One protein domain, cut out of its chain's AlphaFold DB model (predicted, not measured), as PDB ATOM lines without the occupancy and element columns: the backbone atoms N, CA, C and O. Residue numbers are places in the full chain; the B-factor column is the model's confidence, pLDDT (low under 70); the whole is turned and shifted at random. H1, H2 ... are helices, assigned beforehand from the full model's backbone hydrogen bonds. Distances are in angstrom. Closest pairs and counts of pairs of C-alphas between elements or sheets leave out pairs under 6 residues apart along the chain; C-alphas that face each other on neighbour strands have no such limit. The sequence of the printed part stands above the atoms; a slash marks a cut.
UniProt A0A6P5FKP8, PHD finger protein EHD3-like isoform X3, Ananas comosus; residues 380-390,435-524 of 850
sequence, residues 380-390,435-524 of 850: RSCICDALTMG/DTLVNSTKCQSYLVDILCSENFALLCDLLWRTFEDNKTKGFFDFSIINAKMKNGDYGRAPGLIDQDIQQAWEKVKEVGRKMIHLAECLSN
ATOM      1  N   ARG A 380      31.474  -6.326  12.484       79.31
ATOM      2  CA  ARG A 380      32.940  -6.408  12.509       79.31
ATOM      3  C   ARG A 380      33.536  -5.918  13.835       79.31
ATOM      4  O   ARG A 380      34.515  -6.515  14.273       79.31
ATOM      5  N   SER A 381      32.951  -4.900  14.481       79.44
ATOM      6  CA  SER A 381      33.371  -4.488  15.831       79.44
ATOM      7  C   SER A 381      33.104  -5.616  16.813       79.44
ATOM      8  O   SER A 381      34.051  -6.146  17.376       79.44
ATOM      9  N   CYS A 382      31.856  -6.092  16.898       81.62
ATOM     10  CA  CYS A 382      31.454  -7.142  17.834       81.62
ATOM     11  C   CYS A 382      32.324  -8.411  17.734       81.62
ATOM     12  O   CYS A 382      32.634  -9.027  18.750       81.62
ATOM     13  N   ILE A 383      32.761  -8.788  16.527       81.88
ATOM     14  CA  ILE A 383      33.692  -9.909  16.320       81.88
ATOM     15  C   ILE A 383      35.101  -9.586  16.856       81.88
ATOM     16  O   ILE A 383      35.706 -10.427  17.521       81.88
ATOM     17  N   CYS A 384      35.632  -8.387  16.603       80.25
ATOM     18  CA  CYS A 384      36.916  -7.943  17.158       80.25
ATOM     19  C   CYS A 384      36.877  -7.805  18.692       80.25
ATOM     20  O   CYS A 384      37.827  -8.209  19.363       80.25
ATOM     21  N   ASP A 385      35.776  -7.296  19.243       78.81
ATOM     22  CA  ASP A 385      35.533  -7.157  20.680       78.81
ATOM     23  C   ASP A 385      35.481  -8.543  21.349       78.81
ATOM     24  O   ASP A 385      36.201  -8.794  22.319       78.81
ATOM     25  N   ALA A 386      34.746  -9.494  20.759       83.12
ATOM     26  CA  ALA A 386      34.689 -10.884  21.214       83.12
ATOM     27  C   ALA A 386      36.069 -11.575  21.188       83.12
ATOM     28  O   ALA A 386      36.486 -12.182  22.180       83.12
ATOM     29  N   LEU A 387      36.819 -11.428  20.087       82.00
ATOM     30  CA  LEU A 387      38.194 -11.936  19.952       82.00
ATOM     31  C   LEU A 387      39.181 -11.286  20.939       82.00
ATOM     32  O   LEU A 387      40.190 -11.908  21.280       82.00
ATOM     33  N   THR A 388      38.900 -10.064  21.404       78.44
ATOM     34  CA  THR A 388      39.724  -9.329  22.379       78.44
ATOM     35  C   THR A 388      39.388  -9.706  23.824       78.44
ATOM     36  O   THR A 388      40.294  -9.800  24.653       78.44
ATOM     37  N   MET A 389      38.113  -9.968  24.138       73.81
ATOM     38  CA  MET A 389      37.683 -10.451  25.457       73.81
ATOM     39  C   MET A 389      38.158 -11.884  25.732       73.81
ATOM     40  O   MET A 389      38.713 -12.159  26.799       73.81
ATOM     41  N   GLY A 390      37.950 -12.791  24.770       62.81
ATOM     42  CA  GLY A 390      38.277 -14.212  24.893       62.81
ATOM     43  C   GLY A 390      37.550 -14.944  26.035       62.81
ATOM     44  O   GLY A 390      36.744 -14.376  26.773       62.81
ATOM     45  N   ASP A 435      20.176   8.777  23.180       69.19
ATOM     46  CA  ASP A 435      19.359   7.568  23.378       69.19
ATOM     47  C   ASP A 435      19.575   6.555  22.249       69.19
ATOM     48  O   ASP A 435      19.709   5.352  22.493       69.19
ATOM     49  N   THR A 436      19.682   7.032  21.004       74.38
ATOM     50  CA  THR A 436      19.936   6.149  19.856       74.38
ATOM     51  C   THR A 436      21.335   5.527  19.904       74.38
ATOM     52  O   THR A 436      21.497   4.356  19.557       74.38
ATOM     53  N   LEU A 437      22.333   6.255  20.421       73.88
ATOM     54  CA  LEU A 437      23.691   5.753  20.644       73.88
ATOM     55  C   LEU A 437      23.746   4.733  21.797       73.88
ATOM     56  O   LEU A 437      24.396   3.690  21.676       73.88
ATOM     57  N   VAL A 438      23.019   4.982  22.890       75.94
ATOM     58  CA  VAL A 438      22.883   4.058  24.028       75.94
ATOM     59  C   VAL A 438      22.157   2.774  23.614       75.94
ATOM     60  O   VAL A 438      22.565   1.680  24.004       75.94
ATOM     61  N   ASN A 439      21.119   2.862  22.782       79.12
ATOM     62  CA  ASN A 439      20.426   1.682  22.264       79.12
ATOM     63  C   ASN A 439      21.295   0.903  21.265       79.12
ATOM     64  O   ASN A 439      21.410  -0.316  21.380       79.12
ATOM     65  N   SER A 440      21.995   1.589  20.355       78.06
ATOM     66  CA  SER A 440      22.935   0.958  19.417       78.06
ATOM     67  C   SER A 440      24.068   0.204  20.136       78.06
ATOM     68  O   SER A 440      24.364  -0.942  19.793       78.06
ATOM     69  N   THR A 441      24.646   0.786  21.195       80.19
ATOM     70  CA  THR A 441      25.707   0.138  21.995       80.19
ATOM     71  C   THR A 441      25.196  -1.041  22.837       80.19
ATOM     72  O   THR A 441      25.876  -2.064  22.894       80.19
ATOM     73  N   LYS A 442      23.977  -0.984  23.397       81.44
ATOM     74  CA  LYS A 442      23.310  -2.155  24.019       81.44
ATOM     75  C   LYS A 442      23.074  -3.295  23.016       81.44
ATOM     76  O   LYS A 442      23.282  -4.466  23.330       81.44
ATOM     77  N   CYS A 443      22.669  -2.968  21.791       81.94
ATOM     78  CA  CYS A 443      22.464  -3.950  20.725       81.94
ATOM     79  C   CYS A 443      23.792  -4.573  20.249       81.94
ATOM     80  O   CYS A 443      23.867  -5.785  20.045       81.94
ATOM     81  N   GLN A 444      24.867  -3.785  20.153       81.94
ATOM     82  CA  GLN A 444      26.222  -4.300  19.914       81.94
ATOM     83  C   GLN A 444      26.683  -5.230  21.044       81.94
ATOM     84  O   GLN A 444      27.218  -6.305  20.768       81.94
ATOM     85  N   SER A 445      26.445  -4.860  22.307       81.56
ATOM     86  CA  SER A 445      26.872  -5.670  23.451       81.56
ATOM     87  C   SER A 445      26.148  -7.019  23.513       81.56
ATOM     88  O   SER A 445      26.794  -8.028  23.775       81.56
ATOM     89  N   TYR A 446      24.852  -7.057  23.178       83.38
ATOM     90  CA  TYR A 446      24.071  -8.297  23.084       83.38
ATOM     91  C   TYR A 446      24.651  -9.278  22.049       83.38
ATOM     92  O   TYR A 446      24.792 -10.468  22.329       83.38
ATOM     93  N   LEU A 447      25.071  -8.783  20.877       84.81
ATOM     94  CA  LEU A 447      25.723  -9.626  19.871       84.81
ATOM     95  C   LEU A 447      27.099 -10.130  20.341       84.81
ATOM     96  O   LEU A 447      27.416 -11.296  20.114       84.81
ATOM     97  N   VAL A 448      27.897  -9.297  21.023       84.81
ATOM     98  CA  VAL A 448      29.172  -9.729  21.636       84.81
ATOM     99  C   VAL A 448      28.942 -10.857  22.643       84.81
ATOM    100  O   VAL A 448      29.657 -11.852  22.606       84.81
ATOM    101  N   ASP A 449      27.927 -10.746  23.501       84.00
ATOM    102  CA  ASP A 449      27.657 -11.740  24.547       84.00
ATOM    103  C   ASP A 449      27.222 -13.094  23.968       84.00
ATOM    104  O   ASP A 449      27.642 -14.142  24.459       84.00
ATOM    105  N   ILE A 450      26.465 -13.089  22.864       86.75
ATOM    106  CA  ILE A 450      26.132 -14.310  22.121       86.75
ATOM    107  C   ILE A 450      27.377 -14.901  21.450       86.75
ATOM    108  O   ILE A 450      27.628 -16.101  21.589       86.75
ATOM    109  N   LEU A 451      28.184 -14.081  20.764       86.12
ATOM    110  CA  LEU A 451      29.422 -14.530  20.116       86.12
ATOM    111  C   LEU A 451      30.453 -15.056  21.128       86.12
ATOM    112  O   LEU A 451      31.229 -15.940  20.783       86.12
ATOM    113  N   CYS A 452      30.459 -14.564  22.366       83.00
ATOM    114  CA  CYS A 452      31.303 -15.051  23.461       83.00
ATOM    115  C   CYS A 452      30.687 -16.205  24.273       83.00
ATOM    116  O   CYS A 452      31.305 -16.640  25.245       83.00
ATOM    117  N   SER A 453      29.497 -16.703  23.928       85.81
ATOM    118  CA  SER A 453      28.839 -17.770  24.695       85.81
ATOM    119  C   SER A 453      29.447 -19.155  24.434       85.81
ATOM    120  O   SER A 453      29.817 -19.493  23.307       85.81
ATOM    121  N   GLU A 454      29.488 -20.002  25.468       82.88
ATOM    122  CA  GLU A 454      29.926 -21.403  25.348       82.88
ATOM    123  C   GLU A 454      29.063 -22.174  24.334       82.88
ATOM    124  O   GLU A 454      29.591 -22.893  23.489       82.88
ATOM    125  N   ASN A 455      27.747 -21.928  24.316       84.69
ATOM    126  CA  ASN A 455      26.820 -22.498  23.334       84.69
ATOM    127  C   ASN A 455      27.203 -22.148  21.883       84.69
ATOM    128  O   ASN A 455      27.147 -23.011  21.008       84.69
ATOM    129  N   PHE A 456      27.630 -20.908  21.612       86.12
ATOM    130  CA  PHE A 456      28.098 -20.516  20.281       86.12
ATOM    131  C   PHE A 456      29.463 -21.135  19.941       86.12
ATOM    132  O   PHE A 456      29.679 -21.556  18.803       86.12
ATOM    133  N   ALA A 457      30.370 -21.269  20.915       83.94
ATOM    134  CA  ALA A 457      31.646 -21.958  20.715       83.94
ATOM    135  C   ALA A 457      31.467 -23.469  20.446       83.94
ATOM    136  O   ALA A 457      32.134 -24.020  19.566       83.94
ATOM    137  N   LEU A 458      30.518 -24.123  21.124       81.88
ATOM    138  CA  LEU A 458      30.110 -25.508  20.866       81.88
ATOM    139  C   LEU A 458      29.424 -25.664  19.500       81.88
ATOM    140  O   LEU A 458      29.704 -26.629  18.792       81.88
ATOM    141  N   LEU A 459      28.596 -24.701  19.076       83.56
ATOM    142  CA  LEU A 459      28.019 -24.681  17.726       83.56
ATOM    143  C   LEU A 459      29.103 -24.533  16.644       83.56
ATOM    144  O   LEU A 459      29.056 -25.227  15.630       83.56
ATOM    145  N   CYS A 460      30.107 -23.678  16.871       80.25
ATOM    146  CA  CYS A 460      31.269 -23.550  15.988       80.25
ATOM    147  C   CYS A 460      32.066 -24.860  15.897       80.25
ATOM    148  O   CYS A 460      32.489 -25.241  14.809       80.25
ATOM    149  N   ASP A 461      32.254 -25.563  17.017       79.31
ATOM    150  CA  ASP A 461      32.916 -26.869  17.054       79.31
ATOM    151  C   ASP A 461      32.106 -27.950  16.316       79.31
ATOM    152  O   ASP A 461      32.658 -28.693  15.505       79.31
ATOM    153  N   LEU A 462      30.786 -28.004  16.522       77.94
ATOM    154  CA  LEU A 462      29.901 -28.945  15.833       77.94
ATOM    155  C   LEU A 462      29.915 -28.727  14.314       77.94
ATOM    156  O   LEU A 462      30.225 -29.655  13.571       77.94
ATOM    157  N   LEU A 463      29.657 -27.499  13.850       73.69
ATOM    158  CA  LEU A 463      29.674 -27.168  12.419       73.69
ATOM    159  C   LEU A 463      31.045 -27.442  11.788       73.69
ATOM    160  O   LEU A 463      31.106 -27.935  10.663       73.69
ATOM    161  N   TRP A 464      32.139 -27.195  12.518       70.44
ATOM    162  CA  TRP A 464      33.490 -27.532  12.069       70.44
ATOM    163  C   TRP A 464      33.704 -29.041  11.893       70.44
ATOM    164  O   TRP A 464      34.251 -29.471  10.882       70.44
ATOM    165  N   ARG A 465      33.265 -29.859  12.860       69.00
ATOM    166  CA  ARG A 465      33.380 -31.329  12.796       69.00
ATOM    167  C   ARG A 465      32.503 -31.949  11.705       69.00
ATOM    168  O   ARG A 465      32.830 -33.023  11.213       69.00
ATOM    169  N   THR A 466      31.385 -31.312  11.364       64.56
ATOM    170  CA  THR A 466      30.432 -31.808  10.358       64.56
ATOM    171  C   THR A 466      30.792 -31.384   8.930       64.56
ATOM    172  O   THR A 466      30.455 -32.101   7.989       64.56
ATOM    173  N   PHE A 467      31.476 -30.249   8.745       65.94
ATOM    174  CA  PHE A 467      31.735 -29.662   7.427       65.94
ATOM    175  C   PHE A 467      33.197 -29.202   7.276       65.94
ATOM    176  O   PHE A 467      33.500 -28.012   7.386       65.94
ATOM    177  N   GLU A 468      34.105 -30.140   6.986       53.25
ATOM    178  CA  GLU A 468      35.497 -29.800   6.658       53.25
ATOM    179  C   GLU A 468      35.611 -29.008   5.330       53.25
ATOM    180  O   GLU A 468      34.821 -29.166   4.397       53.25
ATOM    181  N   ASP A 469      36.630 -28.145   5.286       46.47
ATOM    182  CA  ASP A 469      37.053 -27.224   4.218       46.47
ATOM    183  C   ASP A 469      36.120 -26.073   3.756       46.47
ATOM    184  O   ASP A 469      35.120 -26.228   3.054       46.47
ATOM    185  N   ASN A 470      36.594 -24.849   4.043       48.50
ATOM    186  CA  ASN A 470      36.363 -23.559   3.360       48.50
ATOM    187  C   ASN A 470      34.926 -23.028   3.139       48.50
ATOM    188  O   ASN A 470      34.774 -21.878   2.725       48.50
ATOM    189  N   LYS A 471      33.864 -23.780   3.446       53.31
ATOM    190  CA  LYS A 471      32.463 -23.343   3.240       53.31
ATOM    191  C   LYS A 471      31.830 -22.612   4.432       53.31
ATOM    192  O   LYS A 471      30.670 -22.213   4.358       53.31
ATOM    193  N   THR A 472      32.589 -22.349   5.499       50.97
ATOM    194  CA  THR A 472      32.110 -21.646   6.708       50.97
ATOM    195  C   THR A 472      31.538 -20.250   6.440       50.97
ATOM    196  O   THR A 472      30.666 -19.806   7.184       50.97
ATOM    197  N   LYS A 473      31.927 -19.601   5.332       52.69
ATOM    198  CA  LYS A 473      31.353 -18.323   4.865       52.69
ATOM    199  C   LYS A 473      29.840 -18.369   4.566       52.69
ATOM    200  O   LYS A 473      29.253 -17.311   4.381       52.69
ATOM    201  N   GLY A 474      29.219 -19.554   4.497       56.47
ATOM    202  CA  GLY A 474      27.792 -19.724   4.188       56.47
ATOM    203  C   GLY A 474      26.860 -20.055   5.363       56.47
ATOM    204  O   GLY A 474      25.649 -19.964   5.186       56.47
ATOM    205  N   PHE A 475      27.366 -20.438   6.544       62.28
ATOM    206  CA  PHE A 475      26.498 -20.855   7.666       62.28
ATOM    207  C   PHE A 475      25.951 -19.687   8.495       62.28
ATOM    208  O   PHE A 475      24.846 -19.776   9.024       62.28
ATOM    209  N   PHE A 476      26.709 -18.593   8.602       73.50
ATOM    210  CA  PHE A 476      26.402 -17.456   9.469       73.50
ATOM    211  C   PHE A 476      26.277 -16.157   8.664       73.50
ATOM    212  O   PHE A 476      27.197 -15.341   8.600       73.50
ATOM    213  N   ASP A 477      25.119 -15.970   8.036       73.44
ATOM    214  CA  ASP A 477      24.796 -14.770   7.262       73.44
ATOM    215  C   ASP A 477      24.305 -13.626   8.168       73.44
ATOM    216  O   ASP A 477      23.107 -13.426   8.370       73.44
ATOM    217  N   PHE A 478      25.262 -12.865   8.699       82.62
ATOM    218  CA  PHE A 478      25.025 -11.650   9.487       82.62
ATOM    219  C   PHE A 478      24.881 -10.374   8.630       82.62
ATOM    220  O   PHE A 478      24.910  -9.270   9.175       82.62
ATOM    221  N   SER A 479      24.726 -10.480   7.304       79.50
ATOM    222  CA  SER A 479      24.763  -9.327   6.385       79.50
ATOM    223  C   SER A 479      23.691  -8.273   6.699       79.50
ATOM    224  O   SER A 479      23.985  -7.077   6.728       79.50
ATOM    225  N   ILE A 480      22.467  -8.719   7.008       79.31
ATOM    226  CA  ILE A 480      21.329  -7.855   7.372       79.31
ATOM    227  C   ILE A 480      21.594  -7.127   8.699       79.31
ATOM    228  O   ILE A 480      21.407  -5.914   8.785       79.31
ATOM    229  N   ILE A 481      22.093  -7.851   9.707       83.12
ATOM    230  CA  ILE A 481      22.432  -7.293  11.025       83.12
ATOM    231  C   ILE A 481      23.574  -6.279  10.890       83.12
ATOM    232  O   ILE A 481      23.523  -5.206  11.484       83.12
ATOM    233  N   ASN A 482      24.574  -6.564  10.052       83.38
ATOM    234  CA  ASN A 482      25.678  -5.649   9.779       83.38
ATOM    235  C   ASN A 482      25.209  -4.349   9.107       83.38
ATOM    236  O   ASN A 482      25.642  -3.274   9.515       83.38
ATOM    237  N   ALA A 483      24.294  -4.429   8.134       83.06
ATOM    238  CA  ALA A 483      23.702  -3.253   7.498       83.06
ATOM    239  C   ALA A 483      22.894  -2.407   8.501       83.06
ATOM    240  O   ALA A 483      23.196  -1.231   8.696       83.06
ATOM    241  N   LYS A 484      21.941  -3.015   9.219       82.44
ATOM    242  CA  LYS A 484      21.114  -2.333  10.234       82.44
ATOM    243  C   LYS A 484      21.937  -1.719  11.372       82.44
ATOM    244  O   LYS A 484      21.621  -0.632  11.859       82.44
ATOM    245  N   MET A 485      23.024  -2.381  11.775       82.12
ATOM    246  CA  MET A 485      23.943  -1.897  12.810       82.12
ATOM    247  C   MET A 485      24.837  -0.744  12.324       82.12
ATOM    248  O   MET A 485      25.150   0.133  13.126       82.12
ATOM    249  N   LYS A 486      25.207  -0.692  11.035       81.44
ATOM    250  CA  LYS A 486      25.861   0.487  10.426       81.44
ATOM    251  C   LYS A 486      24.889   1.663  10.255       81.44
ATOM    252  O   LYS A 486      25.252   2.796  10.544       81.44
ATOM    253  N   ASN A 487      23.643   1.394   9.862       80.50
ATOM    254  CA  ASN A 487      22.593   2.399   9.637       80.50
ATOM    255  C   ASN A 487      22.006   3.012  10.930       80.50
ATOM    256  O   ASN A 487      21.169   3.920  10.871       80.50
ATOM    257  N   GLY A 488      22.375   2.484  12.103       78.38
ATOM    258  CA  GLY A 488      21.816   2.889  13.395       78.38
ATOM    259  C   GLY A 488      20.347   2.491  13.602       78.38
ATOM    260  O   GLY A 488      19.686   3.049  14.478       78.38
ATOM    261  N   ASP A 489      19.816   1.536  12.830       80.62
ATOM    262  CA  ASP A 489      18.403   1.130  12.897       80.62
ATOM    263  C   ASP A 489      18.035   0.570  14.279       80.62
ATOM    264  O   ASP A 489      17.000   0.928  14.843       80.62
ATOM    265  N   TYR A 490      18.936  -0.202  14.892       83.06
ATOM    266  CA  TYR A 490      18.785  -0.694  16.266       83.06
ATOM    267  C   TYR A 490      18.820   0.415  17.333       83.06
ATOM    268  O   TYR A 490      18.288   0.232  18.423       83.06
ATOM    269  N   GLY A 491      19.383   1.589  17.022       79.69
ATOM    270  CA  GLY A 491      19.297   2.765  17.891       79.69
ATOM    271  C   GLY A 491      17.880   3.348  17.953       79.69
ATOM    272  O   GLY A 491      17.443   3.812  19.007       79.69
ATOM    273  N   ARG A 492      17.145   3.276  16.833       77.75
ATOM    274  CA  ARG A 492      15.744   3.713  16.706       77.75
ATOM    275  C   ARG A 492      14.744   2.651  17.175       77.75
ATOM    276  O   ARG A 492      13.707   3.006  17.724       77.75
ATOM    277  N   ALA A 493      15.043   1.372  16.949       82.19
ATOM    278  CA  ALA A 493      14.165   0.245  17.262       82.19
ATOM    279  C   ALA A 493      14.972  -0.972  17.774       82.19
ATOM    280  O   ALA A 493      15.202  -1.926  17.022       82.19
ATOM    281  N   PRO A 494      15.402  -0.981  19.052       78.31
ATOM    282  CA  PRO A 494      16.272  -2.034  19.588       78.31
ATOM    283  C   PRO A 494      15.631  -3.431  19.571       78.31
ATOM    284  O   PRO A 494      16.338  -4.417  19.389       78.31
ATOM    285  N   GLY A 495      14.298  -3.533  19.661       80.50
ATOM    286  CA  GLY A 495      13.572  -4.810  19.586       80.50
ATOM    287  C   GLY A 495      13.716  -5.571  18.257       80.50
ATOM    288  O   GLY A 495      13.400  -6.755  18.201       80.50
ATOM    289  N   LEU A 496      14.230  -4.934  17.197       83.50
ATOM    290  CA  LEU A 496      14.504  -5.611  15.925       83.50
ATOM    291  C   LEU A 496      15.700  -6.574  16.000       83.50
ATOM    292  O   LEU A 496      15.781  -7.481  15.171       83.50
ATOM    293  N   ILE A 497      16.630  -6.404  16.953       85.00
ATOM    294  CA  ILE A 497      17.864  -7.206  16.951       85.00
ATOM    295  C   ILE A 497      17.616  -8.681  17.277       85.00
ATOM    296  O   ILE A 497      18.218  -9.533  16.630       85.00
ATOM    297  N   ASP A 498      16.707  -9.002  18.205       82.56
ATOM    298  CA  ASP A 498      16.337 -10.399  18.469       82.56
ATOM    299  C   ASP A 498      15.689 -11.022  17.226       82.56
ATOM    300  O   ASP A 498      16.140 -12.064  16.766       82.56
ATOM    301  N   GLN A 499      14.733 -10.336  16.589       85.56
ATOM    302  CA  GLN A 499      14.070 -10.833  15.376       85.56
ATOM    303  C   GLN A 499      15.060 -11.151  14.242       85.56
ATOM    304  O   GLN A 499      14.928 -12.181  13.578       85.56
ATOM    305  N   ASP A 500      16.063 -10.295  14.022       85.88
ATOM    306  CA  ASP A 500      17.109 -10.538  13.023       85.88
ATOM    307  C   ASP A 500      18.062 -11.679  13.436       85.88
ATOM    308  O   ASP A 500      18.489 -12.474  12.594       85.88
ATOM    309  N   ILE A 501      18.383 -11.796  14.728       86.00
ATOM    310  CA  ILE A 501      19.235 -12.863  15.273       86.00
ATOM    311  C   ILE A 501      18.526 -14.227  15.203       86.00
ATOM    312  O   ILE A 501      19.136 -15.206  14.767       86.00
ATOM    313  N   GLN A 502      17.229 -14.310  15.517       85.50
ATOM    314  CA  GLN A 502      16.440 -15.536  15.343       85.50
ATOM    315  C   GLN A 502      16.375 -15.966  13.867       85.50
ATOM    316  O   GLN A 502      16.498 -17.157  13.573       85.50
ATOM    317  N   GLN A 503      16.264 -15.020  12.923       84.06
ATOM    318  CA  GLN A 503      16.323 -15.318  11.482       84.06
ATOM    319  C   GLN A 503      17.684 -15.885  11.045       84.06
ATOM    320  O   GLN A 503      17.730 -16.767  10.182       84.06
ATOM    321  N   ALA A 504      18.791 -15.432  11.644       82.19
ATOM    322  CA  ALA A 504      20.104 -16.037  11.419       82.19
ATOM    323  C   ALA A 504      20.156 -17.487  11.944       82.19
ATOM    324  O   ALA A 504      20.699 -18.365  11.271       82.19
ATOM    325  N   TRP A 505      19.536 -17.770  13.096       85.00
ATOM    326  CA  TRP A 505      19.509 -19.116  13.675       85.00
ATOM    327  C   TRP A 505      18.551 -20.091  12.983       85.00
ATOM    328  O   TRP A 505      18.888 -21.271  12.887       85.00
ATOM    329  N   GLU A 506      17.403 -19.658  12.448       83.75
ATOM    330  CA  GLU A 506      16.502 -20.570  11.715       83.75
ATOM    331  C   GLU A 506      17.167 -21.199  10.483       83.75
ATOM    332  O   GLU A 506      16.928 -22.374  10.209       83.75
ATOM    333  N   LYS A 507      18.075 -20.485   9.797       75.56
ATOM    334  CA  LYS A 507      18.892 -21.064   8.710       75.56
ATOM    335  C   LYS A 507      19.688 -22.287   9.192       75.56
ATOM    336  O   LYS A 507      19.744 -23.299   8.496       75.56
ATOM    337  N   VAL A 508      20.263 -22.217  10.395       80.62
ATOM    338  CA  VAL A 508      21.047 -23.306  11.005       80.62
ATOM    339  C   VAL A 508      20.138 -24.448  11.475       80.62
ATOM    340  O   VAL A 508      20.409 -25.612  11.169       80.62
ATOM    341  N   LYS A 509      19.024 -24.130  12.155       81.94
ATOM    342  CA  LYS A 509      18.029 -25.129  12.594       81.94
ATOM    343  C   LYS A 509      17.460 -25.910  11.405       81.94
ATOM    344  O   LYS A 509      17.311 -27.125  11.486       81.94
ATOM    345  N   GLU A 510      17.197 -25.238  10.284       80.31
ATOM    346  CA  GLU A 510      16.646 -25.847   9.072       80.31
ATOM    347  C   GLU A 510      17.607 -26.830   8.389       80.31
ATOM    348  O   GLU A 510      17.178 -27.886   7.916       80.31
ATOM    349  N   VAL A 511      18.911 -26.536   8.377       75.25
ATOM    350  CA  VAL A 511      19.928 -27.501   7.925       75.25
ATOM    351  C   VAL A 511      19.949 -28.722   8.852       75.25
ATOM    352  O   VAL A 511      19.923 -29.850   8.361       75.25
ATOM    353  N   GLY A 512      19.896 -28.515  10.173       82.00
ATOM    354  CA  GLY A 512      19.814 -29.600  11.158       82.00
ATOM    355  C   GLY A 512      18.598 -30.514  10.953       82.00
ATOM    356  O   GLY A 512      18.761 -31.730  10.848       82.00
ATOM    357  N   ARG A 513      17.395 -29.937  10.799       83.94
ATOM    358  CA  ARG A 513      16.147 -30.676  10.510       83.94
ATOM    359  C   ARG A 513      16.283 -31.560   9.264       83.94
ATOM    360  O   ARG A 513      15.943 -32.742   9.302       83.94
ATOM    361  N   LYS A 514      16.849 -31.020   8.176       74.94
ATOM    362  CA  LYS A 514      17.095 -31.770   6.931       74.94
ATOM    363  C   LYS A 514      18.095 -32.918   7.106       74.94
ATOM    364  O   LYS A 514      17.886 -33.986   6.535       74.94
ATOM    365  N   MET A 515      19.158 -32.727   7.889       80.25
ATOM    366  CA  MET A 515      20.146 -33.782   8.158       80.25
ATOM    367  C   MET A 515      19.554 -34.947   8.961       80.25
ATOM    368  O   MET A 515      19.807 -36.100   8.616       80.25
ATOM    369  N   ILE A 516      18.728 -34.657   9.972       85.88
ATOM    370  CA  ILE A 516      18.030 -35.673  10.779       85.88
ATOM    371  C   ILE A 516      17.091 -36.502   9.891       85.88
ATOM    372  O   ILE A 516      17.246 -37.718   9.808       85.88
ATOM    373  N   HIS A 517      16.210 -35.848   9.126       86.88
ATOM    374  CA  HIS A 517      15.276 -36.525   8.216       86.88
ATOM    375  C   HIS A 517      15.986 -37.407   7.169       86.88
ATOM    376  O   HIS A 517      15.511 -38.490   6.823       86.88
ATOM    377  N   LEU A 518      17.144 -36.975   6.648       85.38
ATOM    378  CA  LEU A 518      17.949 -37.788   5.730       85.38
ATOM    379  C   LEU A 518      18.566 -39.011   6.428       85.38
ATOM    380  O   LEU A 518      18.557 -40.096   5.847       85.38
ATOM    381  N   ALA A 519      19.054 -38.869   7.662       87.75
ATOM    382  CA  ALA A 519      19.564 -39.990   8.452       87.75
ATOM    383  C   ALA A 519      18.458 -41.007   8.795       87.75
ATOM    384  O   ALA A 519      18.674 -42.210   8.660       87.75
ATOM    385  N   GLU A 520      17.257 -40.544   9.147       91.00
ATOM    386  CA  GLU A 520      16.074 -41.388   9.366       91.00
ATOM    387  C   GLU A 520      15.678 -42.144   8.093       91.00
ATOM    388  O   GLU A 520      15.486 -43.359   8.118       91.00
ATOM    389  N   CYS A 521      15.634 -41.455   6.948       89.19
ATOM    390  CA  CYS A 521      15.364 -42.068   5.647       89.19
ATOM    391  C   CYS A 521      16.400 -43.153   5.295       89.19
ATOM    392  O   CYS A 521      16.021 -44.251   4.884       89.19
ATOM    393  N   LEU A 522      17.695 -42.891   5.507       85.31
ATOM    394  CA  LEU A 522      18.771 -43.866   5.292       85.31
ATOM    395  C   LEU A 522      18.713 -45.039   6.284       85.31
ATOM    396  O   LEU A 522      18.954 -46.178   5.884       85.31
ATOM    397  N   SER A 523      18.339 -44.798   7.543       91.69
ATOM    398  CA  SER A 523      18.131 -45.840   8.558       91.69
ATOM    399  C   SER A 523      16.950 -46.753   8.201       91.69
ATOM    400  O   SER A 523      17.077 -47.979   8.221       91.69
ATOM    401  N   ASN A 524      15.833 -46.170   7.755       89.19
ATOM    402  CA  ASN A 524      14.650 -46.896   7.290       89.19
ATOM    403  C   ASN A 524      14.946 -47.714   6.021       89.19
ATOM    404  O   ASN A 524      14.566 -48.883   5.937       89.19
TER     405      ASN A 524
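Overview. This is residues 380 to 390 and 435 to 524 of the 850 residues of the protein "PHD finger protein EHD3-like isoform X3" of Ananas comosus (UniProt A0A6P5FKP8). A loose, open arrangement of helices: the long helix H7 makes most of the length, and at its first end lies a cluster of H1, H2, H5 and H6, with H2 in its middle, H1 crossing one half of H2 and the short H6 packing on H2. From H2 the chain runs on through H3 and the four-residue H4, neither of which touches another helix, and folds back to H5, which packs on the first turns of H7; residues 512 to 524 of H7 stick out free. The printed part has 101 residues with seven named helices, H1 to H7 in order, and no named strand: the class is all helix. It is loose, with a radius of gyration of the C-alphas of 16.1 A, and spans 57 by 27 by 22 A.

Arrangement. H7, residues 496 to 524, has a kink of 26 degrees near residue 507. With residues 497 to 501 alone it touches H5, residues 479 to 486, at a shallow tilt of 14 degrees, opposite ways; the closest C-alphas are those of Ile 481 and Asp 500, 6.5 A apart. H2, residues 435 to 451, is close to H7 but not clearly touching, the C-alphas of Cys 443 and Ile 497 being closest at 6.8 A. H6, residues 489 to 492, touches H2, closest at the C-alphas of Thr 436 and Gly 491, 4.0 A. H1, residues 380 to 389, touches residues 444 to 451 of H2 alone, at a steep tilt of 58 degrees, the same way; the C-alphas of Cys 382 and Val 448 are closest, 5.1 A apart. H3, residues 454 to 466, is apart from H7. H4, residues 471 to 474, is apart from H5 and only just apart from H3, at 8.1 A. Every O i to N i+4 pair is within hydrogen-bond range in H1, H2, H3 and H5, and 23 of 25 are in H7; H4 and H6 are too short for such a pair.

Along the chain. H7 runs 42.2 A from C-alpha 496 at (14.504, -5.611, 15.925) to C-alpha 524 at (14.650, -46.896, 7.290). H2 is 24.5 A long, H3 18.3 A, H1 14.4 A and H5 10.7 A; H4 and H6 have four residues each. H1 begins at C-alpha 380, (32.940, -6.408, 12.509).

Size, cuts and confidence. The two C-alphas farthest apart, those of Asp 435 and Asn 524, are 57.0 A apart. Residues 391 to 434 are not printed, and C-alphas 390 and 435 are 28.9 A apart across this cut. The links printed whole, from H2 on to H7, are tight. Residues 465 to 471 stand free. The mean pLDDT of the printed part is 78.7; residue 390, residue 435 and residues 465 to 475 are under 70.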